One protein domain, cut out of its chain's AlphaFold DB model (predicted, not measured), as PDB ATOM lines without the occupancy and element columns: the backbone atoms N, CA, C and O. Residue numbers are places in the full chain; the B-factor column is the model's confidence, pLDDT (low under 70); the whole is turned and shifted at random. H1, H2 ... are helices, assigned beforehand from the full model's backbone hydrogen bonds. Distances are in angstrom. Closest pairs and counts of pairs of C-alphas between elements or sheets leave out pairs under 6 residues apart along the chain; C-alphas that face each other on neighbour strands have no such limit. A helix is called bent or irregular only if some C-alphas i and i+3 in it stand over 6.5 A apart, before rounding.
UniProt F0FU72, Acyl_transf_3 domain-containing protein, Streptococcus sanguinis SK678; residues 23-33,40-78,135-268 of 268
ATOM      1  N   TYR A  23      38.431  14.662 -21.328       93.25
ATOM      2  CA  TYR A  23      37.838  13.332 -21.247       93.25
ATOM      3  C   TYR A  23      38.504  12.481 -20.154       93.25
ATOM      4  O   TYR A  23      37.816  11.964 -19.276       93.25
ATOM      5  N   ILE A  24      39.841  12.429 -20.125       92.81
ATOM      6  CA  ILE A  24      40.604  11.742 -19.068       92.81
ATOM      7  C   ILE A  24      40.266  12.327 -17.688       92.81
ATOM      8  O   ILE A  24      39.975  11.583 -16.755       92.81
ATOM      9  N   ALA A  25      40.235  13.656 -17.554       92.69
ATOM     10  CA  ALA A  25      39.865  14.333 -16.314       92.69
ATOM     11  C   ALA A  25      38.429  13.998 -15.877       92.69
ATOM     12  O   ALA A  25      38.182  13.828 -14.686       92.69
ATOM     13  N   SER A  26      37.494  13.840 -16.818       92.25
ATOM     14  CA  SER A  26      36.116  13.420 -16.516       92.25
ATOM     15  C   SER A  26      36.077  12.006 -15.936       92.25
ATOM     16  O   SER A  26      35.395  11.774 -14.938       92.25
ATOM     17  N   ILE A  27      36.859  11.077 -16.499       92.56
ATOM     18  CA  ILE A  27      37.015   9.723 -15.945       92.56
ATOM     19  C   ILE A  27      37.606   9.797 -14.533       92.56
ATOM     20  O   ILE A  27      37.085   9.164 -13.620       92.56
ATOM     21  N   LEU A  28      38.643  10.611 -14.315       92.06
ATOM     22  CA  LEU A  28      39.249  10.783 -12.991       92.06
ATOM     23  C   LEU A  28      38.249  11.304 -11.948       92.06
ATOM     24  O   LEU A  28      38.255  10.811 -10.822       92.06
ATOM     25  N   VAL A  29      37.354  12.232 -12.314       91.06
ATOM     26  CA  VAL A  29      36.268  12.686 -11.424       91.06
ATOM     27  C   VAL A  29      35.365  11.517 -11.030       91.06
ATOM     28  O   VAL A  29      35.077  11.351  -9.847       91.06
ATOM     29  N   ILE A  30      34.963  10.674 -11.987       90.69
ATOM     30  CA  ILE A  30      34.148   9.484 -11.699       90.69
ATOM     31  C   ILE A  30      34.887   8.572 -10.710       90.69
ATOM     32  O   ILE A  30      34.338   8.233  -9.663       90.69
ATOM     33  N   LEU A  31      36.158   8.256 -10.984       90.19
ATOM     34  CA  LEU A  31      36.967   7.357 -10.153       90.19
ATOM     35  C   LEU A  31      37.201   7.878  -8.725       90.19
ATOM     36  O   LEU A  31      37.389   7.078  -7.810       90.19
ATOM     37  N   VAL A  32      37.193   9.197  -8.501       88.75
ATOM     38  CA  VAL A  32      37.299   9.794  -7.152       88.75
ATOM     39  C   VAL A  32      36.050   9.548  -6.309       88.75
ATOM     40  O   VAL A  32      36.152   9.456  -5.081       88.75
ATOM     41  N   HIS A  33      34.888   9.458  -6.956       88.62
ATOM     42  CA  HIS A  33      33.593   9.247  -6.310       88.62
ATOM     43  C   HIS A  33      33.158   7.779  -6.283       88.62
ATOM     44  O   HIS A  33      32.183   7.447  -5.611       88.62
ATOM     45  N   HIS A  40      45.417  -1.761  -1.437       95.38
ATOM     46  CA  HIS A  40      46.676  -1.197  -0.952       95.38
ATOM     47  C   HIS A  40      46.563   0.318  -0.709       95.38
ATOM     48  O   HIS A  40      46.189   1.080  -1.606       95.38
ATOM     49  N   GLU A  41      46.924   0.779   0.491       92.88
ATOM     50  CA  GLU A  41      46.727   2.172   0.920       92.88
ATOM     51  C   GLU A  41      47.441   3.190   0.035       92.88
ATOM     52  O   GLU A  41      46.835   4.183  -0.368       92.88
ATOM     53  N   ALA A  42      48.701   2.930  -0.320       94.12
ATOM     54  CA  ALA A  42      49.457   3.839  -1.176       94.12
ATOM     55  C   ALA A  42      48.840   3.940  -2.580       94.12
ATOM     56  O   ALA A  42      48.759   5.031  -3.139       94.12
ATOM     57  N   LEU A  43      48.332   2.831  -3.133       93.88
ATOM     58  CA  LEU A  43      47.688   2.837  -4.450       93.88
ATOM     59  C   LEU A  43      46.354   3.584  -4.392       93.88
ATOM     60  O   LEU A  43      46.058   4.379  -5.282       93.88
ATOM     61  N   HIS A  44      45.586   3.400  -3.315       94.06
ATOM     62  CA  HIS A  44      44.368   4.169  -3.085       94.06
ATOM     63  C   HIS A  44      44.657   5.669  -2.953       94.06
ATOM     64  O   HIS A  44      43.960   6.491  -3.551       94.06
ATOM     65  N   PHE A  45      45.702   6.042  -2.211       94.00
ATOM     66  CA  PHE A  45      46.118   7.432  -2.066       94.00
ATOM     67  C   PHE A  45      46.542   8.039  -3.407       94.00
ATOM     68  O   PHE A  45      46.056   9.109  -3.768       94.00
ATOM     69  N   ILE A  46      47.386   7.344  -4.173       93.81
ATOM     70  CA  ILE A  46      47.841   7.792  -5.496       93.81
ATOM     71  C   ILE A  46      46.645   7.963  -6.439       93.81
ATOM     72  O   ILE A  46      46.488   9.010  -7.065       93.81
ATOM     73  N   GLN A  47      45.751   6.978  -6.509       93.62
ATOM     74  CA  GLN A  47      44.575   7.051  -7.374       93.62
ATOM     75  C   GLN A  47      43.641   8.201  -6.976       93.62
ATOM     76  O   GLN A  47      43.309   9.045  -7.809       93.62
ATOM     77  N   LYS A  48      43.217   8.252  -5.708       91.75
ATOM     78  CA  LYS A  48      42.172   9.179  -5.257       91.75
ATOM     79  C   LYS A  48      42.697  10.579  -4.962       91.75
ATOM     80  O   LYS A  48      42.023  11.557  -5.271       91.75
ATOM     81  N   SER A  49      43.858  10.685  -4.325       90.75
ATOM     82  CA  SER A  49      44.372  11.944  -3.762       90.75
ATOM     83  C   SER A  49      45.438  12.608  -4.624       90.75
ATOM     84  O   SER A  49      45.535  13.827  -4.572       90.75
ATOM     85  N   MET A  50      46.155  11.848  -5.460       91.75
ATOM     86  CA  MET A  50      47.036  12.424  -6.481       91.75
ATOM     87  C   MET A  50      46.267  12.616  -7.788       91.75
ATOM     88  O   MET A  50      45.786  13.714  -8.053       91.75
ATOM     89  N   PHE A  51      46.081  11.559  -8.585       90.12
ATOM     90  CA  PHE A  51      45.511  11.674  -9.935       90.12
ATOM     91  C   PHE A  51      44.090  12.230  -9.936       90.12
ATOM     92  O   PHE A  51      43.784  13.170 -10.666       90.12
ATOM     93  N   GLY A  52      43.232  11.698  -9.067       88.06
ATOM     94  CA  GLY A  52      41.846  12.124  -8.954       88.06
ATOM     95  C   GLY A  52      41.663  13.628  -8.718       88.06
ATOM     96  O   GLY A  52      40.791  14.262  -9.317       88.06
ATOM     97  N   ARG A  53      42.527  14.232  -7.895       87.94
ATOM     98  CA  ARG A  53      42.432  15.655  -7.528       87.94
ATOM     99  C   ARG A  53      43.055  16.600  -8.558       87.94
ATOM    100  O   ARG A  53      42.883  17.809  -8.437       87.94
ATOM    101  N   MET A  54      43.694  16.080  -9.613       90.81
ATOM    102  CA  MET A  54      44.202  16.894 -10.728       90.81
ATOM    103  C   MET A  54      43.091  17.372 -11.673       90.81
ATOM    104  O   MET A  54      43.257  18.386 -12.357       90.81
ATOM    105  N   ALA A  55      41.954  16.670 -11.716       93.12
ATOM    106  CA  ALA A  55      40.895  16.930 -12.690       93.12
ATOM    107  C   ALA A  55      40.248  18.313 -12.521       93.12
ATOM    108  O   ALA A  55      40.094  19.058 -13.490       93.12
ATOM    109  N   VAL A  56      39.900  18.685 -11.286       94.56
ATOM    110  CA  VAL A  56      39.233  19.964 -11.000       94.56
ATOM    111  C   VAL A  56      40.104  21.170 -11.389       94.56
ATOM    112  O   VAL A  56      39.618  21.998 -12.163       94.56
ATOM    113  N   PRO A  57      41.377  21.280 -10.956       95.88
ATOM    114  CA  PRO A  57      42.301  22.309 -11.436       95.88
ATOM    115  C   PRO A  57      42.346  22.438 -12.957       95.88
ATOM    116  O   PRO A  57      42.315  23.549 -13.487       95.88
ATOM    117  N   PHE A  58      42.382  21.308 -13.665       94.88
ATOM    118  CA  PHE A  58      42.445  21.303 -15.120       94.88
ATOM    119  C   PHE A  58      41.184  21.911 -15.751       94.88
ATOM    120  O   PHE A  58      41.287  22.773 -16.630       94.88
ATOM    121  N   PHE A  59      39.995  21.545 -15.260       95.62
ATOM    122  CA  PHE A  59      38.735  22.149 -15.708       95.62
ATOM    123  C   PHE A  59      38.645  23.645 -15.386       95.62
ATOM    124  O   PHE A  59      38.166  24.409 -16.233       95.62
ATOM    125  N   LEU A  60      39.148  24.080 -14.224       97.25
ATOM    126  CA  LEU A  60      39.194  25.496 -13.839       97.25
ATOM    127  C   LEU A  60      40.065  26.307 -14.806       97.25
ATOM    128  O   LEU A  60      39.605  27.327 -15.328       97.25
ATOM    129  N   ILE A  61      41.292  25.841 -15.081       96.06
ATOM    130  CA  ILE A  61      42.215  26.501 -16.020       96.06
ATOM    131  C   ILE A  61      41.599  26.543 -17.416       96.06
ATOM    132  O   ILE A  61      41.535  27.614 -18.020       96.06
ATOM    133  N   SER A  62      41.100  25.405 -17.908       94.12
ATOM    134  CA  SER A  62      40.498  25.296 -19.240       94.12
ATOM    135  C   SER A  62      39.311  26.247 -19.418       94.12
ATOM    136  O   SER A  62      39.267  27.024 -20.378       94.12
ATOM    137  N   SER A  63      38.389  26.263 -18.453       94.44
ATOM    138  CA  SER A  63      37.204  27.126 -18.491       94.44
ATOM    139  C   SER A  63      37.580  28.608 -18.441       94.44
ATOM    140  O   SER A  63      37.084  29.410 -19.239       94.44
ATOM    141  N   ALA A  64      38.502  28.984 -17.549       95.31
ATOM    142  CA  ALA A  64      38.953  30.365 -17.391       95.31
ATOM    143  C   ALA A  64      39.760  30.868 -18.599       95.31
ATOM    144  O   ALA A  64      39.600  32.023 -19.006       95.31
ATOM    145  N   TYR A  65      40.582  30.006 -19.202       93.25
ATOM    146  CA  TYR A  65      41.345  30.297 -20.415       93.25
ATOM    147  C   TYR A  65      40.419  30.664 -21.580       93.25
ATOM    148  O   TYR A  65      40.547  31.741 -22.173       93.25
ATOM    149  N   PHE A  66      39.423  29.820 -21.870       90.50
ATOM    150  CA  PHE A  66      38.472  30.095 -22.947       90.50
ATOM    151  C   PHE A  66      37.580  31.294 -22.658       90.50
ATOM    152  O   PHE A  66      37.335  32.103 -23.560       90.50
ATOM    153  N   PHE A  67      37.152  31.464 -21.404       92.00
ATOM    154  CA  PHE A  67      36.462  32.680 -20.989       92.00
ATOM    155  C   PHE A  67      37.306  33.922 -21.308       92.00
ATOM    156  O   PHE A  67      36.811  34.861 -21.934       92.00
ATOM    157  N   ARG A  68      38.595  33.920 -20.945       91.56
ATOM    158  CA  ARG A  68      39.503  35.053 -21.168       91.56
ATOM    159  C   ARG A  68      39.729  35.340 -22.653       91.56
ATOM    160  O   ARG A  68      39.724  36.510 -23.040       91.56
ATOM    161  N   LEU A  69      39.875  34.315 -23.495       87.88
ATOM    162  CA  LEU A  69      39.996  34.490 -24.948       87.88
ATOM    163  C   LEU A  69      38.746  35.138 -25.561       87.88
ATOM    164  O   LEU A  69      38.858  36.127 -26.289       87.88
ATOM    165  N   ARG A  70      37.551  34.633 -25.230       85.44
ATOM    166  CA  ARG A  70      36.275  35.222 -25.686       85.44
ATOM    167  C   ARG A  70      36.088  36.641 -25.151       85.44
ATOM    168  O   ARG A  70      35.664  37.553 -25.871       85.44
ATOM    169  N   TRP A  71      36.496  36.870 -23.903       85.19
ATOM    170  CA  TRP A  71      36.488  38.190 -23.284       85.19
ATOM    171  C   TRP A  71      37.374  39.204 -24.022       85.19
ATOM    172  O   TRP A  71      37.008  40.377 -24.082       85.19
ATOM    173  N   LYS A  72      38.481  38.790 -24.647       83.38
ATOM    174  CA  LYS A  72      39.308  39.688 -25.471       83.38
ATOM    175  C   LYS A  72      38.750  39.963 -26.869       83.38
ATOM    176  O   LYS A  72      38.972  41.052 -27.378       83.38
ATOM    177  N   ARG A  73      38.068  38.993 -27.492       77.06
ATOM    178  CA  ARG A  73      37.668  39.059 -28.915       77.06
ATOM    179  C   ARG A  73      36.348  39.797 -29.181       77.06
ATOM    180  O   ARG A  73      36.231  40.482 -30.183       77.06
ATOM    181  N   GLU A  74      35.356  39.653 -28.304       70.19
ATOM    182  CA  GLU A  74      33.992  40.188 -28.531       70.19
ATOM    183  C   GLU A  74      33.788  41.628 -27.916       70.19
ATOM    184  O   GLU A  74      34.690  42.139 -27.243       70.19
ATOM    185  N   PRO A  75      32.629  42.305 -28.029       63.38
ATOM    186  CA  PRO A  75      32.328  43.580 -27.326       63.38
ATOM    187  C   PRO A  75      31.962  43.421 -25.827       63.38
ATOM    188  O   PRO A  75      31.214  42.517 -25.474       63.38
ATOM    189  N   GLN A  76      32.489  44.259 -24.916       64.69
ATOM    190  CA  GLN A  76      32.585  43.976 -23.458       64.69
ATOM    191  C   GLN A  76      31.270  43.879 -22.649       64.69
ATOM    192  O   GLN A  76      31.222  43.107 -21.691       64.69
ATOM    193  N   ALA A  77      30.222  44.641 -22.978       53.88
ATOM    194  CA  ALA A  77      29.134  44.940 -22.030       53.88
ATOM    195  C   ALA A  77      28.170  43.774 -21.712       53.88
ATOM    196  O   ALA A  77      27.515  43.794 -20.676       53.88
ATOM    197  N   VAL A  78      28.097  42.737 -22.556       59.28
ATOM    198  CA  VAL A  78      27.082  41.662 -22.449       59.28
ATOM    199  C   VAL A  78      27.699  40.292 -22.071       59.28
ATOM    200  O   VAL A  78      27.005  39.322 -21.776       59.28
ATOM    201  N   TYR A 135      31.598  22.343  -7.575       93.56
ATOM    202  CA  TYR A 135      32.513  22.938  -8.539       93.56
ATOM    203  C   TYR A 135      31.943  24.217  -9.159       93.56
ATOM    204  O   TYR A 135      32.677  25.181  -9.360       93.56
ATOM    205  N   ILE A 136      30.639  24.251  -9.453       94.69
ATOM    206  CA  ILE A 136      30.016  25.367 -10.166       94.69
ATOM    207  C   ILE A 136      29.925  26.644  -9.316       94.69
ATOM    208  O   ILE A 136      30.454  27.664  -9.771       94.69
ATOM    209  N   PRO A 137      29.317  26.655  -8.109       94.81
ATOM    210  CA  PRO A 137      29.320  27.849  -7.267       94.81
ATOM    211  C   PRO A 137      30.748  28.282  -6.909       94.81
ATOM    212  O   PRO A 137      31.053  29.477  -6.951       94.81
ATOM    213  N   ALA A 138      31.659  27.330  -6.670       96.75
ATOM    214  CA  ALA A 138      33.063  27.629  -6.410       96.75
ATOM    215  C   ALA A 138      33.771  28.272  -7.622       96.75
ATOM    216  O   ALA A 138      34.545  29.219  -7.462       96.75
ATOM    217  N   PHE A 139      33.503  27.797  -8.841       96.94
ATOM    218  CA  PHE A 139      34.030  28.389 -10.070       96.94
ATOM    219  C   PHE A 139      33.462  29.788 -10.307       96.94
ATOM    220  O   PHE A 139      34.222  30.692 -10.636       96.94
ATOM    221  N   LEU A 140      32.155  29.994 -10.124       96.25
ATOM    222  CA  LEU A 140      31.520  31.298 -10.331       96.25
ATOM    223  C   LEU A 140      32.053  32.350  -9.355       96.25
ATOM    224  O   LEU A 140      32.442  33.435  -9.790       96.25
ATOM    225  N   LEU A 141      32.131  32.020  -8.061       96.94
ATOM    226  CA  LEU A 141      32.707  32.910  -7.053       96.94
ATOM    227  C   LEU A 141      34.169  33.237  -7.381       96.94
ATOM    228  O   LEU A 141      34.542  34.411  -7.435       96.94
ATOM    229  N   GLY A 142      34.974  32.214  -7.680       97.75
ATOM    230  CA  GLY A 142      36.376  32.407  -8.035       97.75
ATOM    231  C   GLY A 142      36.558  33.208  -9.324       97.75
ATOM    232  O   GLY A 142      37.436  34.062  -9.398       97.75
ATOM    233  N   LEU A 143      35.699  33.008 -10.327       96.75
ATOM    234  CA  LEU A 143      35.732  33.752 -11.585       96.75
ATOM    235  C   LEU A 143      35.436  35.229 -11.353       96.75
ATOM    236  O   LEU A 143      36.165  36.070 -11.871       96.75
ATOM    237  N   LEU A 144      34.400  35.548 -10.574       95.88
ATOM    238  CA  LEU A 144      34.057  36.927 -10.225       95.88
ATOM    239  C   LEU A 144      35.189  37.598  -9.442       95.88
ATOM    240  O   LEU A 144      35.599  38.709  -9.791       95.88
ATOM    241  N   LEU A 145      35.738  36.897  -8.446       97.50
ATOM    242  CA  LEU A 145      36.852  37.372  -7.631       97.50
ATOM    243  C   LEU A 145      38.088  37.657  -8.490       97.50
ATOM    244  O   LEU A 145      38.600  38.776  -8.486       97.50
ATOM    245  N   VAL A 146      38.540  36.681  -9.281       97.44
ATOM    246  CA  VAL A 146      39.699  36.842 -10.168       97.44
ATOM    247  C   VAL A 146      39.437  37.933 -11.193       97.44
ATOM    248  O   VAL A 146      40.296  38.785 -11.395       97.44
ATOM    249  N   HIS A 147      38.260  37.965 -11.820       94.12
ATOM    250  CA  HIS A 147      37.931  38.982 -12.815       94.12
ATOM    251  C   HIS A 147      38.016  40.399 -12.233       94.12
ATOM    252  O   HIS A 147      38.568  41.301 -12.872       94.12
ATOM    253  N   PHE A 148      37.513  40.593 -11.012       95.00
ATOM    254  CA  PHE A 148      37.598  41.861 -10.296       95.00
ATOM    255  C   PHE A 148      39.045  42.214  -9.923       95.00
ATOM    256  O   PHE A 148      39.542  43.276 -10.316       95.00
ATOM    257  N   LEU A 149      39.749  41.317  -9.223       96.94
ATOM    258  CA  LEU A 149      41.113  41.549  -8.737       96.94
ATOM    259  C   LEU A 149      42.099  41.768  -9.884       96.94
ATOM    260  O   LEU A 149      42.869  42.727  -9.857       96.94
ATOM    261  N   TYR A 150      42.016  40.959 -10.941       93.44
ATOM    262  CA  TYR A 150      42.904  41.052 -12.100       93.44
ATOM    263  C   TYR A 150      42.807  42.420 -12.785       93.44
ATOM    264  O   TYR A 150      43.810  42.944 -13.270       93.44
ATOM    265  N   ARG A 151      41.611  43.030 -12.800       90.50
ATOM    266  CA  ARG A 151      41.389  44.376 -13.351       90.50
ATOM    267  C   ARG A 151      41.796  45.492 -12.393       90.50
ATOM    268  O   ARG A 151      42.270  46.524 -12.855       90.50
ATOM    269  N   LYS A 152      41.579  45.313 -11.088       95.38
ATOM    270  CA  LYS A 152      41.821  46.351 -10.071       95.38
ATOM    271  C   LYS A 152      43.273  46.410  -9.605       95.38
ATOM    272  O   LYS A 152      43.821  47.495  -9.462       95.38
ATOM    273  N   LEU A 153      43.892  45.256  -9.375       96.00
ATOM    274  CA  LEU A 153      45.239  45.128  -8.812       96.00
ATOM    275  C   LEU A 153      46.300  44.808  -9.876       96.00
ATOM    276  O   LEU A 153      47.498  44.952  -9.621       96.00
ATOM    277  N   GLY A 154      45.876  44.372 -11.065       94.88
ATOM    278  CA  GLY A 154      46.767  43.863 -12.103       94.88
ATOM    279  C   GLY A 154      47.253  42.429 -11.825       94.88
ATOM    280  O   GLY A 154      47.049  41.894 -10.729       94.88
ATOM    281  N   PRO A 155      47.926  41.791 -12.800       93.81
ATOM    282  CA  PRO A 155      48.253  40.364 -12.751       93.81
ATOM    283  C   PRO A 155      49.152  39.989 -11.565       93.81
ATOM    284  O   PRO A 155      48.820  39.083 -10.809       93.81
ATOM    285  N   LYS A 156      50.250  40.728 -11.339       95.50
ATOM    286  CA  LYS A 156      51.240  40.398 -10.294       95.50
ATOM    287  C   LYS A 156      50.650  40.428  -8.880       95.50
ATOM    288  O   LYS A 156      50.799  39.468  -8.137       95.50
ATOM    289  N   LYS A 157      49.962  41.518  -8.514       97.56
ATOM    290  CA  LYS A 157      49.351  41.667  -7.181       97.56
ATOM    291  C   LYS A 157      48.210  40.672  -6.971       97.56
ATOM    292  O   LYS A 157      48.075  40.130  -5.881       97.56
ATOM    293  N   THR A 158      47.435  40.402  -8.025       98.00
ATOM    294  CA  THR A 158      46.402  39.359  -7.992       98.00
ATOM    295  C   THR A 158      47.018  38.004  -7.682       98.00
ATOM    296  O   THR A 158      46.568  37.349  -6.756       98.00
ATOM    297  N   PHE A 159      48.088  37.609  -8.377       97.88
ATOM    298  CA  PHE A 159      48.757  36.332  -8.120       97.88
ATOM    299  C   PHE A 159      49.202  36.178  -6.664       97.88
ATOM    300  O   PHE A 159      48.896  35.164  -6.046       97.88
ATOM    301  N   VAL A 160      49.865  37.196  -6.101       98.31
ATOM    302  CA  VAL A 160      50.331  37.165  -4.704       98.31
ATOM    303  C   VAL A 160      49.159  36.994  -3.737       98.31
ATOM    304  O   VAL A 160      49.209  36.124  -2.873       98.31
ATOM    305  N   LEU A 161      48.082  37.767  -3.910       98.44
ATOM    306  CA  LEU A 161      46.895  37.656  -3.061       98.44
ATOM    307  C   LEU A 161      46.258  36.262  -3.144       98.44
ATOM    308  O   LEU A 161      45.915  35.676  -2.122       98.44
ATOM    309  N   LEU A 162      46.127  35.708  -4.351       98.56
ATOM    310  CA  LEU A 162      45.542  34.382  -4.540       98.56
ATOM    311  C   LEU A 162      46.436  33.263  -4.000       98.56
ATOM    312  O   LEU A 162      45.914  32.255  -3.536       98.56
ATOM    313  N   LEU A 163      47.759  33.439  -4.019       98.38
ATOM    314  CA  LEU A 163      48.691  32.497  -3.404       98.38
ATOM    315  C   LEU A 163      48.564  32.503  -1.874       98.38
ATOM    316  O   LEU A 163      48.583  31.438  -1.267       98.38
ATOM    317  N   VAL A 164      48.369  33.677  -1.261       98.44
ATOM    318  CA  VAL A 164      48.084  33.789   0.180       98.44
ATOM    319  C   VAL A 164      46.761  33.105   0.524       98.44
ATOM    320  O   VAL A 164      46.717  32.307   1.455       98.44
ATOM    321  N   LEU A 165      45.697  33.352  -0.249       98.50
ATOM    322  CA  LEU A 165      44.415  32.662  -0.058       98.50
ATOM    323  C   LEU A 165      44.570  31.141  -0.204       98.50
ATOM    324  O   LEU A 165      44.074  30.391   0.632       98.50
ATOM    325  N   TYR A 166      45.311  30.678  -1.211       98.62
ATOM    326  CA  TYR A 166      45.581  29.253  -1.384       98.62
ATOM    327  C   TYR A 166      46.352  28.664  -0.202       98.62
ATOM    328  O   TYR A 166      46.000  27.586   0.266       98.62
ATOM    329  N   ALA A 167      47.358  29.373   0.318       98.44
ATOM    330  CA  ALA A 167      48.129  28.935   1.479       98.44
ATOM    331  C   ALA A 167      47.271  28.840   2.750       98.44
ATOM    332  O   ALA A 167      47.397  27.865   3.487       98.44
ATOM    333  N   LEU A 168      46.358  29.794   2.974       98.19
ATOM    334  CA  LEU A 168      45.385  29.720   4.070       98.19
ATOM    335  C   LEU A 168      44.457  28.510   3.916       98.19
ATOM    336  O   LEU A 168      44.197  27.803   4.885       98.19
ATOM    337  N   GLY A 169      43.993  28.227   2.696       98.00
ATOM    338  CA  GLY A 169      43.202  27.028   2.430       98.00
ATOM    339  C   GLY A 169      43.991  25.734   2.631       98.00
ATOM    340  O   GLY A 169      43.459  24.774   3.187       98.00
ATOM    341  N   ALA A 170      45.268  25.730   2.247       98.12
ATOM    342  CA  ALA A 170      46.155  24.576   2.333       98.12
ATOM    343  C   ALA A 170      46.449  24.123   3.769       98.12
ATOM    344  O   ALA A 170      46.897  22.990   3.953       98.12
ATOM    345  N   ILE A 171      46.131  24.943   4.778       98.19
ATOM    346  CA  ILE A 171      46.147  24.522   6.185       98.19
ATOM    347  C   ILE A 171      45.297  23.256   6.376       98.19
ATOM    348  O   ILE A 171      45.701  22.395   7.145       98.19
ATOM    349  N   GLU A 172      44.212  23.057   5.619       97.44
ATOM    350  CA  GLU A 172      43.416  21.816   5.641       97.44
ATOM    351  C   GLU A 172      44.262  20.562   5.356       97.44
ATOM    352  O   GLU A 172      44.201  19.568   6.084       97.44
ATOM    353  N   THR A 173      45.081  20.612   4.301       97.50
ATOM    354  CA  THR A 173      45.913  19.482   3.859       97.50
ATOM    355  C   THR A 173      47.156  19.303   4.703       97.50
ATOM    356  O   THR A 173      47.529  18.169   5.008       97.50
ATOM    357  N   TYR A 174      47.748  20.405   5.153       97.94
ATOM    358  CA  TYR A 174      48.945  20.394   5.987       97.94
ATOM    359  C   TYR A 174      48.651  20.429   7.483       97.94
ATOM    360  O   TYR A 174      49.586  20.528   8.274       97.94
ATOM    361  N   HIS A 175      47.383  20.298   7.881       97.94
ATOM    362  CA  HIS A 175      46.932  20.481   9.259       97.94
ATOM    363  C   HIS A 175      47.792  19.700  10.247       97.94
ATOM    364  O   HIS A 175      48.368  20.274  11.164       97.94
ATOM    365  N   ALA A 176      47.982  18.404   9.985       97.19
ATOM    366  CA  ALA A 176      48.751  17.531  10.857       97.19
ATOM    367  C   ALA A 176      50.204  17.995  11.041       97.19
ATOM    368  O   ALA A 176      50.743  17.823  12.125       97.19
ATOM    369  N   TYR A 177      50.832  18.609  10.035       97.06
ATOM    370  CA  TYR A 177      52.183  19.170  10.153       97.06
ATOM    371  C   TYR A 177      52.243  20.471  10.955       97.06
ATOM    372  O   TYR A 177      53.288  20.778  11.523       97.06
ATOM    373  N   LEU A 178      51.144  21.222  10.985       96.88
ATOM    374  CA  LEU A 178      51.049  22.539  11.609       96.88
ATOM    375  C   LEU A 178      50.481  22.481  13.034       96.88
ATOM    376  O   LEU A 178      50.567  23.473  13.754       96.88
ATOM    377  N   THR A 179      49.885  21.358  13.445       93.94
ATOM    378  CA  THR A 179      49.313  21.203  14.786       93.94
ATOM    379  C   THR A 179      50.404  20.948  15.838       93.94
ATOM    380  O   THR A 179      51.241  20.060  15.632       93.94
ATOM    381  N   PRO A 180      50.345  21.616  17.007       94.31
ATOM    382  CA  PRO A 180      49.446  22.721  17.361       94.31
ATOM    383  C   PRO A 180      50.002  24.085  16.913       94.31
ATOM    384  O   PRO A 180      51.188  24.367  17.081       94.31
ATOM    385  N   SER A 181      49.148  24.961  16.383       96.38
ATOM    386  CA  SER A 181      49.498  26.360  16.109       96.38
ATOM    387  C   SER A 181      48.267  27.262  16.021       96.38
ATOM    388  O   SER A 181      47.161  26.807  15.739       96.38
ATOM    389  N   LEU A 182      48.477  28.578  16.138       96.69
ATOM    390  CA  LEU A 182      47.421  29.577  15.906       96.69
ATOM    391  C   LEU A 182      46.774  29.448  14.514       96.69
ATOM    392  O   LEU A 182      45.615  29.813  14.329       96.69
ATOM    393  N   LEU A 183      47.518  28.932  13.527       95.94
ATOM    394  CA  LEU A 183      47.004  28.684  12.181       95.94
ATOM    395  C   LEU A 183      46.000  27.528  12.162       95.94
ATOM    396  O   LEU A 183      44.970  27.639  11.496       95.94
ATOM    397  N   THR A 184      46.280  26.443  12.888       96.75
ATOM    398  CA  THR A 184      45.347  25.313  13.002       96.75
ATOM    399  C   THR A 184      44.126  25.687  13.830       96.75
ATOM    400  O   THR A 184      43.018  25.381  13.414       96.75
ATOM    401  N   ASP A 185      44.289  26.477  14.897       97.06
ATOM    402  CA  ASP A 185      43.157  26.948  15.712       97.06
ATOM    403  C   ASP A 185      42.196  27.838  14.902       97.06
ATOM    404  O   ASP A 185      40.971  27.698  14.976       97.06
ATOM    405  N   TRP A 186      42.749  28.741  14.082       97.12
ATOM    406  CA  TRP A 186      41.966  29.547  13.145       97.12
ATOM    407  C   TRP A 186      41.233  28.670  12.125       97.12
ATOM    408  O   TRP A 186      40.045  28.885  11.868       97.12
ATOM    409  N   TYR A 187      41.928  27.681  11.555       97.19
ATOM    410  CA  TYR A 187      41.336  26.780  10.573       97.19
ATOM    411  C   TYR A 187      40.209  25.945  11.186       97.19
ATOM    412  O   TYR A 187      39.145  25.837  10.583       97.19
ATOM    413  N   ASP A 188      40.391  25.420  12.394       97.00
ATOM    414  CA  ASP A 188      39.381  24.637  13.106       97.00
ATOM    415  C   ASP A 188      38.132  25.472  13.412       97.00
ATOM    416  O   ASP A 188      37.002  24.999  13.263       97.00
ATOM    417  N   ALA A 189      38.305  26.744  13.790       97.12
ATOM    418  CA  ALA A 189      37.188  27.674  13.951       97.12
ATOM    419  C   ALA A 189      36.459  27.927  12.620       97.12
ATOM    420  O   ALA A 189      35.227  27.919  12.574       97.12
ATOM    421  N   TYR A 190      37.206  28.103  11.529       96.44
ATOM    422  CA  TYR A 190      36.657  28.257  10.184       96.44
ATOM    423  C   TYR A 190      35.900  26.996   9.713       96.44
ATOM    424  O   TYR A 190      34.775  27.096   9.212       96.44
ATOM    425  N   ALA A 191      36.468  25.805   9.916       95.19
ATOM    426  CA  ALA A 191      35.917  24.529   9.464       95.19
ATOM    427  C   ALA A 191      34.600  24.170  10.166       95.19
ATOM    428  O   ALA A 191      33.742  23.536   9.556       95.19
ATOM    429  N   LYS A 192      34.375  24.646  11.399       93.56
ATOM    430  CA  LYS A 192      33.081  24.499  12.095       93.56
ATOM    431  C   LYS A 192      31.916  25.164  11.357       93.56
ATOM    432  O   LYS A 192      30.785  24.708  11.490       93.56
ATOM    433  N   LEU A 193      32.175  26.234  10.602       90.69
ATOM    434  CA  LEU A 193      31.148  26.969   9.854       90.69
ATOM    435  C   LEU A 193      31.111  26.579   8.377       90.69
ATOM    436  O   LEU A 193      30.040  26.473   7.784       90.69
ATOM    437  N   PHE A 194      32.284  26.385   7.776       91.38
ATOM    438  CA  PHE A 194      32.431  26.224   6.332       91.38
ATOM    439  C   PHE A 194      32.820  24.808   5.903       91.38
ATOM    440  O   PHE A 194      32.960  24.579   4.706       91.38
ATOM    441  N   PHE A 195      32.983  23.855   6.823       90.81
ATOM    442  CA  PHE A 195      33.320  22.435   6.604       90.81
ATOM    443  C   PHE A 195      34.678  22.140   5.944       90.81
ATOM    444  O   PHE A 195      35.343  21.181   6.315       90.81
ATOM    445  N   THR A 196      35.092  22.933   4.960       94.19
ATOM    446  CA  THR A 196      36.295  22.753   4.152       94.19
ATOM    447  C   THR A 196      36.775  24.094   3.603       94.19
ATOM    448  O   THR A 196      35.993  25.029   3.402       94.19
ATOM    449  N   SER A 197      38.068  24.219   3.323       96.12
ATOM    450  CA  SER A 197      38.606  25.339   2.540       96.12
ATOM    451  C   SER A 197      38.555  25.093   1.029       96.12
ATOM    452  O   SER A 197      38.807  26.023   0.257       96.12
ATOM    453  N   ARG A 198      38.195  23.886   0.560       94.81
ATOM    454  CA  ARG A 198      38.027  23.584  -0.871       94.81
ATOM    455  C   ARG A 198      36.777  24.266  -1.434       94.81
ATOM    456  O   ARG A 198      35.725  23.654  -1.603       94.81
ATOM    457  N   ASN A 199      36.907  25.546  -1.761       95.62
ATOM    458  CA  ASN A 199      35.800  26.377  -2.220       95.62
ATOM    459  C   ASN A 199      36.241  27.489  -3.187       95.62
ATOM    460  O   ASN A 199      37.390  27.556  -3.636       95.62
ATOM    461  N   GLY A 200      35.292  28.370  -3.516       96.44
ATOM    462  CA  GLY A 200      35.482  29.465  -4.463       96.44
ATOM    463  C   GLY A 200      36.378  30.616  -3.999       96.44
ATOM    464  O   GLY A 200      36.650  31.510  -4.797       96.44
ATOM    465  N   LEU A 201      36.822  30.617  -2.737       97.50
ATOM    466  CA  LEU A 201      37.676  31.658  -2.163       97.50
ATOM    467  C   LEU A 201      39.134  31.205  -2.042       97.50
ATOM    468  O   LEU A 201      40.028  31.918  -2.489       97.50
ATOM    469  N   PHE A 202      39.383  30.035  -1.452       98.12
ATOM    470  CA  PHE A 202      40.756  29.592  -1.185       98.12
ATOM    471  C   PHE A 202      41.319  28.689  -2.285       98.12
ATOM    472  O   PHE A 202      42.510  28.748  -2.575       98.12
ATOM    473  N   TYR A 203      40.479  27.875  -2.933       98.00
ATOM    474  CA  TYR A 203      40.953  26.855  -3.870       98.00
ATOM    475  C   TYR A 203      40.864  27.289  -5.334       98.00
ATOM    476  O   TYR A 203      41.870  27.330  -6.042       98.00
ATOM    477  N   THR A 204      39.664  27.618  -5.822       98.06
ATOM    478  CA  THR A 204      39.456  27.849  -7.263       98.06
ATOM    479  C   THR A 204      40.166  29.079  -7.846       98.06
ATOM    480  O   THR A 204      40.607  28.989  -8.999       98.06
ATOM    481  N   PRO A 205      40.328  30.216  -7.128       98.56
ATOM    482  CA  PRO A 205      40.818  31.446  -7.746       98.56
ATOM    483  C   PRO A 205      42.210  31.338  -8.362       98.56
ATOM    484  O   PRO A 205      42.430  31.884  -9.443       98.56
ATOM    485  N   ILE A 206      43.148  30.625  -7.727       98.50
ATOM    486  CA  ILE A 206      44.515  30.519  -8.254       98.50
ATOM    487  C   ILE A 206      44.524  29.822  -9.620       98.50
ATOM    488  O   ILE A 206      45.154  30.312 -10.553       98.50
ATOM    489  N   PHE A 207      43.748  28.750  -9.791       98.31
ATOM    490  CA  PHE A 207      43.659  28.024 -11.059       98.31
ATOM    491  C   PHE A 207      42.925  28.837 -12.132       98.31
ATOM    492  O   PHE A 207      43.345  28.878 -13.286       98.31
ATOM    493  N   ILE A 208      41.882  29.581 -11.760       98.31
ATOM    494  CA  ILE A 208      41.217  30.514 -12.684       98.31
ATOM    495  C   ILE A 208      42.194  31.609 -13.144       98.31
ATOM    496  O   ILE A 208      42.246  31.942 -14.332       98.31
ATOM    497  N   TYR A 209      43.008  32.139 -12.225       98.12
ATOM    498  CA  TYR A 209      44.071  33.087 -12.552       98.12
ATOM    499  C   TYR A 209      45.081  32.493 -13.539       98.12
ATOM    500  O   TYR A 209      45.443  33.175 -14.496       98.12
ATOM    501  N   LEU A 210      45.499  31.232 -13.368       96.81
ATOM    502  CA  LEU A 210      46.403  30.570 -14.317       96.81
ATOM    503  C   LEU A 210      45.794  30.486 -15.724       96.81
ATOM    504  O   LEU A 210      46.493  30.754 -16.700       96.81
ATOM    505  N   GLY A 211      44.489  30.221 -15.846       95.81
ATOM    506  CA  GLY A 211      43.790  30.279 -17.136       95.81
ATOM    507  C   GLY A 211      43.831  31.672 -17.780       95.81
ATOM    508  O   GLY A 211      44.105  31.802 -18.975       95.81
ATOM    509  N   TYR A 212      43.640  32.736 -16.990       94.94
ATOM    510  CA  TYR A 212      43.798  34.119 -17.469       94.94
ATOM    511  C   TYR A 212      45.237  34.416 -17.891       94.94
ATOM    512  O   TYR A 212      45.463  35.026 -18.937       94.94
ATOM    513  N   PHE A 213      46.200  33.983 -17.079       94.00
ATOM    514  CA  PHE A 213      47.620  34.181 -17.316       94.00
ATOM    515  C   PHE A 213      48.060  33.507 -18.617       94.00
ATOM    516  O   PHE A 213      48.707  34.146 -19.438       94.00
ATOM    517  N   LEU A 214      47.638  32.269 -18.868       92.06
ATOM    518  CA  LEU A 214      47.922  31.558 -20.115       92.06
ATOM    519  C   LEU A 214      47.293  32.237 -21.337       92.06
ATOM    520  O   LEU A 214      47.947  32.386 -22.367       92.06
ATOM    521  N   ALA A 215      46.057  32.723 -21.227       90.62
ATOM    522  CA  ALA A 215      45.404  33.457 -22.314       90.62
ATOM    523  C   ALA A 215      46.030  34.843 -22.582       90.62
ATOM    524  O   ALA A 215      45.827  35.433 -23.650       90.62
ATOM    525  N   ASP A 216      46.759  35.402 -21.615       89.88
ATOM    526  CA  ASP A 216      47.461  36.680 -21.732       89.88
ATOM    527  C   ASP A 216      48.930  36.528 -22.141       89.88
ATOM    528  O   ASP A 216      49.431  37.371 -22.884       89.88
ATOM    529  N   TYR A 217      49.592  35.460 -21.699       87.44
ATOM    530  CA  TYR A 217      51.046  35.312 -21.732       87.44
ATOM    531  C   TYR A 217      51.528  33.923 -22.191       87.44
ATOM    532  O   TYR A 217      52.716  33.626 -22.084       87.44
ATOM    533  N   GLY A 218      50.662  33.067 -22.742       75.56
ATOM    534  CA  GLY A 218      51.024  31.713 -23.202       75.56
ATOM    535  C   GLY A 218      52.099  31.657 -24.301       75.56
ATOM    536  O   GLY A 218      52.622  30.595 -24.604       75.56
ATOM    537  N   GLN A 219      52.480  32.802 -24.876       67.44
ATOM    538  CA  GLN A 219      53.570  32.909 -25.856       67.44
ATOM    539  C   GLN A 219      54.972  33.041 -25.223       67.44
ATOM    540  O   GLN A 219      55.960  33.174 -25.942       67.44
ATOM    541  N   ILE A 220      55.103  33.040 -23.889       73.88
ATOM    542  CA  ILE A 220      56.410  33.155 -23.215       73.88
ATOM    543  C   ILE A 220      57.309  31.947 -23.546       73.88
ATOM    544  O   ILE A 220      56.877  30.801 -23.526       73.88
ATOM    545  N   ALA A 221      58.608  32.187 -23.763       59.88
ATOM    546  CA  ALA A 221      59.581  31.157 -24.154       59.88
ATOM    547  C   ALA A 221      59.676  29.946 -23.199       59.88
ATOM    548  O   ALA A 221      59.959  28.836 -23.651       59.88
ATOM    549  N   LEU A 222      59.421  30.142 -21.899       65.75
ATOM    550  CA  LEU A 222      59.348  29.075 -20.889       65.75
ATOM    551  C   LEU A 222      58.353  27.975 -21.294       65.75
ATOM    552  O   LEU A 222      58.650  26.789 -21.172       65.75
ATOM    553  N   PHE A 223      57.215  28.389 -21.846       71.12
ATOM    554  CA  PHE A 223      56.121  27.536 -22.295       71.12
ATOM    555  C   PHE A 223      56.364  26.866 -23.649       71.12
ATOM    556  O   PHE A 223      55.653  25.934 -24.009       71.12
ATOM    557  N   GLN A 224      57.381  27.315 -24.382       69.94
ATOM    558  CA  GLN A 224      57.689  26.848 -25.731       69.94
ATOM    559  C   GLN A 224      58.902  25.909 -25.732       69.94
ATOM    560  O   GLN A 224      58.829  24.784 -26.212       69.94
ATOM    561  N   LYS A 225      60.027  26.339 -25.145       74.06
ATOM    562  CA  LYS A 225      61.313  25.621 -25.254       74.06
ATOM    563  C   LYS A 225      61.573  24.620 -24.132       74.06
ATOM    564  O   LYS A 225      62.310  23.664 -24.332       74.06
ATOM    565  N   LYS A 226      61.017  24.852 -22.938       81.44
ATOM    566  CA  LYS A 226      61.316  24.059 -21.730       81.44
ATOM    567  C   LYS A 226      60.074  23.423 -21.104       81.44
ATOM    568  O   LYS A 226      60.137  23.001 -19.951       81.44
ATOM    569  N   ARG A 227      58.962  23.331 -21.845       82.19
ATOM    570  CA  ARG A 227      57.684  22.800 -21.346       82.19
ATOM    571  C   ARG A 227      57.840  21.408 -20.738       82.19
ATOM    572  O   ARG A 227      57.492  21.224 -19.582       82.19
ATOM    573  N   TRP A 228      58.400  20.457 -21.485       87.12
ATOM    574  CA  TRP A 228      58.511  19.061 -21.044       87.12
ATOM    575  C   TRP A 228      59.428  18.886 -19.834       87.12
ATOM    576  O   TRP A 228      59.073  18.179 -18.899       87.12
ATOM    577  N   LEU A 229      60.565  19.590 -19.807       90.25
ATOM    578  CA  LEU A 229      61.454  19.593 -18.644       90.25
ATOM    579  C   LEU A 229      60.769  20.211 -17.419       90.25
ATOM    580  O   LEU A 229      60.860  19.666 -16.325       90.25
ATOM    581  N   SER A 230      60.060  21.328 -17.597       90.75
ATOM    582  CA  SER A 230      59.326  21.981 -16.505       90.75
ATOM    583  C   SER A 230      58.204  21.085 -15.988       90.75
ATOM    584  O   SER A 230      58.042  20.950 -14.779       90.75
ATOM    585  N   LEU A 231      57.475  20.416 -16.887       91.62
ATOM    586  CA  LEU A 231      56.441  19.451 -16.532       91.62
ATOM    587  C   LEU A 231      57.029  18.272 -15.753       91.62
ATOM    588  O   LEU A 231      56.466  17.898 -14.729       91.62
ATOM    589  N   LEU A 232      58.172  17.728 -16.181       94.31
ATOM    590  CA  LEU A 232      58.866  16.657 -15.464       94.31
ATOM    591  C   LEU A 232      59.277  17.102 -14.055       94.31
ATOM    592  O   LEU A 232      58.915  16.447 -13.083       94.31
ATOM    593  N   LEU A 233      59.980  18.232 -13.934       94.62
ATOM    594  CA  LEU A 233      60.445  18.748 -12.642       94.62
ATOM    595  C   LEU A 233      59.281  18.998 -11.686       94.62
ATOM    596  O   LEU A 233      59.320  18.590 -10.529       94.62
ATOM    597  N   VAL A 234      58.217  19.631 -12.175       95.00
ATOM    598  CA  VAL A 234      57.046  19.920 -11.351       95.00
ATOM    599  C   VAL A 234      56.263  18.646 -11.012       95.00
ATOM    600  O   VAL A 234      55.722  18.553  -9.915       95.00
ATOM    601  N   SER A 235      56.258  17.632 -11.883       95.25
ATOM    602  CA  SER A 235      55.694  16.310 -11.565       95.25
ATOM    603  C   SER A 235      56.475  15.614 -10.451       95.25
ATOM    604  O   SER A 235      55.864  15.001  -9.581       95.25
ATOM    605  N   LEU A 236      57.807  15.741 -10.433       96.56
ATOM    606  CA  LEU A 236      58.647  15.220  -9.349       96.56
ATOM    607  C   LEU A 236      58.379  15.954  -8.030       96.56
ATOM    608  O   LEU A 236      58.230  15.305  -6.997       96.56
ATOM    609  N   PHE A 237      58.247  17.284  -8.060       96.19
ATOM    610  CA  PHE A 237      57.842  18.051  -6.877       96.19
ATOM    611  C   PHE A 237      56.455  17.650  -6.381       96.19
ATOM    612  O   PHE A 237      56.275  17.479  -5.179       96.19
ATOM    613  N   LEU A 238      55.496  17.444  -7.287       96.50
ATOM    614  CA  LEU A 238      54.156  16.988  -6.929       96.50
ATOM    615  C   LEU A 238      54.187  15.584  -6.328       96.50
ATOM    616  O   LEU A 238      53.527  15.349  -5.325       96.50
ATOM    617  N   ALA A 239      54.984  14.667  -6.877       96.50
ATOM    618  CA  ALA A 239      55.177  13.344  -6.293       96.50
ATOM    619  C   ALA A 239      55.788  13.433  -4.884       96.50
ATOM    620  O   ALA A 239      55.287  12.789  -3.966       96.50
ATOM    621  N   GLY A 240      56.815  14.269  -4.693       97.12
ATOM    622  CA  GLY A 240      57.434  14.502  -3.386       97.12
ATOM    623  C   GLY A 240      56.462  15.099  -2.365       97.12
ATOM    624  O   GLY A 240      56.344  14.588  -1.254       97.12
ATOM    625  N   GLU A 241      55.706  16.127  -2.752       97.38
ATOM    626  CA  GLU A 241      54.644  16.713  -1.928       97.38
ATOM    627  C   GLU A 241      53.550  15.679  -1.609       97.38
ATOM    628  O   GLU A 241      53.099  15.574  -0.471       97.38
ATOM    629  N   GLY A 242      53.195  14.839  -2.583       96.88
ATOM    630  CA  GLY A 242      52.301  13.695  -2.418       96.88
ATOM    631  C   GLY A 242      52.766  12.711  -1.352       96.88
ATOM    632  O   GLY A 242      51.965  12.295  -0.517       96.88
ATOM    633  N   VAL A 243      54.056  12.371  -1.338       97.06
ATOM    634  CA  VAL A 243      54.656  11.508  -0.310       97.06
ATOM    635  C   VAL A 243      54.584  12.170   1.066       97.06
ATOM    636  O   VAL A 243      54.186  11.516   2.027       97.06
ATOM    637  N   LEU A 244      54.888  13.468   1.173       96.81
ATOM    638  CA  LEU A 244      54.764  14.202   2.439       96.81
ATOM    639  C   LEU A 244      53.325  14.165   2.969       96.81
ATOM    640  O   LEU A 244      53.100  13.831   4.134       96.81
ATOM    641  N   VAL A 245      52.344  14.449   2.113       96.94
ATOM    642  CA  VAL A 245      50.924  14.396   2.488       96.94
ATOM    643  C   VAL A 245      50.489  12.966   2.829       96.94
ATOM    644  O   VAL A 245      49.670  12.784   3.727       96.94
ATOM    645  N   TYR A 246      51.036  11.945   2.164       96.56
ATOM    646  CA  TYR A 246      50.738  10.541   2.464       96.56
ATOM    647  C   TYR A 246      51.243  10.116   3.850       96.56
ATOM    648  O   TYR A 246      50.487   9.491   4.593       96.56
ATOM    649  N   ILE A 247      52.483  10.486   4.198       96.44
ATOM    650  CA  ILE A 247      53.130  10.131   5.474       96.44
ATOM    651  C   ILE A 247      52.372  10.724   6.664       96.44
ATOM    652  O   ILE A 247      52.191  10.056   7.679       96.44
ATOM    653  N   ARG A 248      51.922  11.978   6.551       95.69
ATOM    654  CA  ARG A 248      51.206  12.662   7.634       95.69
ATOM    655  C   ARG A 248      50.011  13.419   7.071       95.69
ATOM    656  O   ARG A 248      50.089  14.592   6.712       95.69
ATOM    657  N   GLN A 249      48.898  12.707   6.988       94.31
ATOM    658  CA  GLN A 249      47.669  13.218   6.393       94.31
ATOM    659  C   GLN A 249      47.021  14.264   7.306       94.31
ATOM    660  O   GLN A 249      46.814  14.014   8.492       94.31
ATOM    661  N   GLY A 250      46.698  15.432   6.742       95.12
ATOM    662  CA  GLY A 250      45.845  16.432   7.382       95.12
ATOM    663  C   GLY A 250      44.359  16.063   7.338       95.12
ATOM    664  O   GLY A 250      43.992  14.899   7.173       95.12
ATOM    665  N   LEU A 251      43.504  17.076   7.456       94.75
ATOM    666  CA  LEU A 251      42.050  16.909   7.538       94.75
ATOM    667  C   LEU A 251      41.442  16.477   6.194       94.75
ATOM    668  O   LEU A 251      40.576  15.607   6.152       94.75
ATOM    669  N   ASP A 252      41.940  17.022   5.081       93.00
ATOM    670  CA  ASP A 252      41.626  16.561   3.724       93.00
ATOM    671  C   ASP A 252      42.784  16.894   2.764       93.00
ATOM    672  O   ASP A 252      43.545  17.821   2.995       93.00
ATOM    673  N   LYS A 253      42.950  16.167   1.657       93.06
ATOM    674  CA  LYS A 253      44.111  16.274   0.744       93.06
ATOM    675  C   LYS A 253      43.848  17.161  -0.478       93.06
ATOM    676  O   LYS A 253      44.140  16.765  -1.599       93.06
ATOM    677  N   ASN A 254      43.142  18.281  -0.316       93.31
ATOM    678  CA  ASN A 254      42.675  19.086  -1.452       93.31
ATOM    679  C   ASN A 254      43.773  19.970  -2.053       93.31
ATOM    680  O   ASN A 254      43.722  20.257  -3.250       93.31
ATOM    681  N   PHE A 255      44.749  20.387  -1.246       97.00
ATOM    682  CA  PHE A 255      45.723  21.409  -1.604       97.00
ATOM    683  C   PHE A 255      47.121  20.822  -1.770       97.00
ATOM    684  O   PHE A 255      47.601  20.077  -0.927       97.00
ATOM    685  N   PHE A 256      47.778  21.223  -2.851       97.38
ATOM    686  CA  PHE A 256      49.142  20.857  -3.209       97.38
ATOM    687  C   PHE A 256      49.764  22.081  -3.887       97.38
ATOM    688  O   PHE A 256      49.287  22.541  -4.927       97.38
ATOM    689  N   PHE A 257      50.813  22.656  -3.314       97.62
ATOM    690  CA  PHE A 257      51.510  23.798  -3.893       97.62
ATOM    691  C   PHE A 257      52.142  23.452  -5.240       97.62
ATOM    692  O   PHE A 257      52.107  24.285  -6.144       97.62
ATOM    693  N   ALA A 258      52.646  22.227  -5.419       96.94
ATOM    694  CA  ALA A 258      53.186  21.765  -6.696       96.94
ATOM    695  C   ALA A 258      52.091  21.545  -7.753       96.94
ATOM    696  O   ALA A 258      52.380  21.594  -8.951       96.94
ATOM    697  N   LEU A 259      50.826  21.390  -7.347       96.25
ATOM    698  CA  LEU A 259      49.700  21.269  -8.277       96.25
ATOM    699  C   LEU A 259      49.472  22.564  -9.066       96.25
ATOM    700  O   LEU A 259      49.115  22.501 -10.237       96.25
ATOM    701  N   ILE A 260      49.751  23.732  -8.474       97.00
ATOM    702  CA  ILE A 260      49.627  25.040  -9.140       97.00
ATOM    703  C   ILE A 260      50.494  25.100 -10.418       97.00
ATOM    704  O   ILE A 260      49.936  25.249 -11.510       97.00
ATOM    705  N   PRO A 261      51.835  24.966 -10.351       95.06
ATOM    706  CA  PRO A 261      52.658  24.931 -11.553       95.06
ATOM    707  C   PRO A 261      52.421  23.663 -12.385       95.06
ATOM    708  O   PRO A 261      52.556  23.728 -13.605       95.06
ATOM    709  N   PHE A 262      52.035  22.529 -11.783       94.81
ATOM    710  CA  PHE A 262      51.804  21.291 -12.532       94.81
ATOM    711  C   PHE A 262      50.684  21.485 -13.547       94.81
ATOM    712  O   PHE A 262      50.874  21.256 -14.739       94.81
ATOM    713  N   THR A 263      49.526  21.972 -13.094       92.88
ATOM    714  CA  THR A 263      48.374  22.166 -13.977       92.88
ATOM    715  C   THR A 263      48.644  23.259 -15.017       92.88
ATOM    716  O   THR A 263      48.172  23.149 -16.147       92.88
ATOM    717  N   LEU A 264      49.454  24.274 -14.680       92.12
ATOM    718  CA  LEU A 264      49.903  25.302 -15.627       92.12
ATOM    719  C   LEU A 264      50.681  24.694 -16.809       92.12
ATOM    720  O   LEU A 264      50.357  24.986 -17.960       92.12
ATOM    721  N   PHE A 265      51.682  23.849 -16.537       90.38
ATOM    722  CA  PHE A 265      52.505  23.206 -17.575       90.38
ATOM    723  C   PHE A 265      51.822  22.020 -18.259       90.38
ATOM    724  O   PHE A 265      52.162  21.693 -19.396       90.38
ATOM    725  N   LEU A 266      50.870  21.372 -17.587       89.06
ATOM    726  CA  LEU A 266      50.047  20.332 -18.195       89.06
ATOM    727  C   LEU A 266      49.150  20.932 -19.284       89.06
ATOM    728  O   LEU A 266      49.068  20.383 -20.381       89.06
ATOM    729  N   PHE A 267      48.505  22.068 -18.990       86.12
ATOM    730  CA  PHE A 267      47.591  22.727 -19.920       86.12
ATOM    731  C   PHE A 267      48.306  23.371 -21.110       86.12
ATOM    732  O   PHE A 267      47.863  23.202 -22.246       86.12
ATOM    733  N   ASN A 268      49.362  24.144 -20.844       77.94
ATOM    734  CA  ASN A 268      50.124  24.850 -21.872       77.94
ATOM    735  C   ASN A 268      50.882  23.871 -22.737       77.94
ATOM    736  O   ASN A 268      50.634  23.762 -23.958       77.94
TER     737      ASN A 268
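This is residues 23 to 33, 40 to 78 and 135 to 268 of the 268 residues of the protein "Acyl_transf_3 domain-containing protein" of Streptococcus sanguinis SK678 (UniProt F0FU72). One long helix, H2, runs the length of the domain, with H1 packed on one side of it and H9 on the other, between H2 and H8. H6 crosses the second half of H2, the hairpin of H3 and H4 packs on H6, and H5 lies across the far end of H4, while residues 73 to 78 stick out. The printed part has 184 residues with nine named helices, H1 to H9 in order, and no named strand; the class is all helix. It is compact, with a radius of gyration of the C-alphas of 16.8 A and spans of 50 by 36 by 29 A.

H2, residues 41 to 73, is the longest helix, 48.3 A from C-alpha 41 at (46.727, 2.172, 0.920) to C-alpha 73 at (37.668, 39.059, -28.915). H1, residues 23 to 33, begins at C-alpha 23 at (37.838, 13.332, -21.247). H3 is residues 135 to 152, 25.2 A long. H4, residues 154 to 178, is 32.2 A long and irregular: C-alphas 173 and 176 are 7.8 A apart, and it has a kink of 64 degrees near residue 172. H5 is residues 182 to 194, H6 residues 204 to 217 and H7 residues 221 to 225. H8, residues 227 to 247, is 30.0 A long. H9, residues 259 to 267, ends at C-alpha 267 at (47.591, 22.727, -19.920).

H2 is the hub, touching five helices. With residues 57 to 69 it touches H6 at a steep tilt of 50 degrees, the closest C-alphas being those of Tyr 65 and Gly 211, 4.1 A apart. With residues 47 to 59 it touches H1, closest at Ala 25 and Ala 55, C-alphas 4.6 A apart, opposite ways. H9 touches H2, closest at the C-alphas of Phe 58 and Thr 263, 6.1 A. H8 and H9 form a hairpin, closest at the C-alphas of Leu 231 and Phe 265, 5.5 A. H3 touches H6, closest at the C-alphas of Gly 142 and Pro 205, 4.6 A. H4 and H5 touch about perpendicular, at 84 degrees, closest at the C-alphas of His 175 and Thr 184, 6.3 A. H7 and H8 meet only through their link. Every O i to N i+4 pair is within hydrogen-bond range in H1, H6, H7, H8 and H9; the counts are 22 of 29 in H2, 13 of 14 in H3, 17 of 21 in H4 and 8 of 9 in H5.

The C-alphas farthest apart, of His 40 and Pro 75, are 53.9 A apart. Residues 34 to 39 and 79 to 134 are not printed; the gaps are 17.6 A from C-alpha 33 to 40 and 23.9 A from C-alpha 78 to 135. The link from H8 to H9 is long, with 11 residues. The pLDDT is under 70 at residues 75 to 78, 219, 221 to 222 and 224.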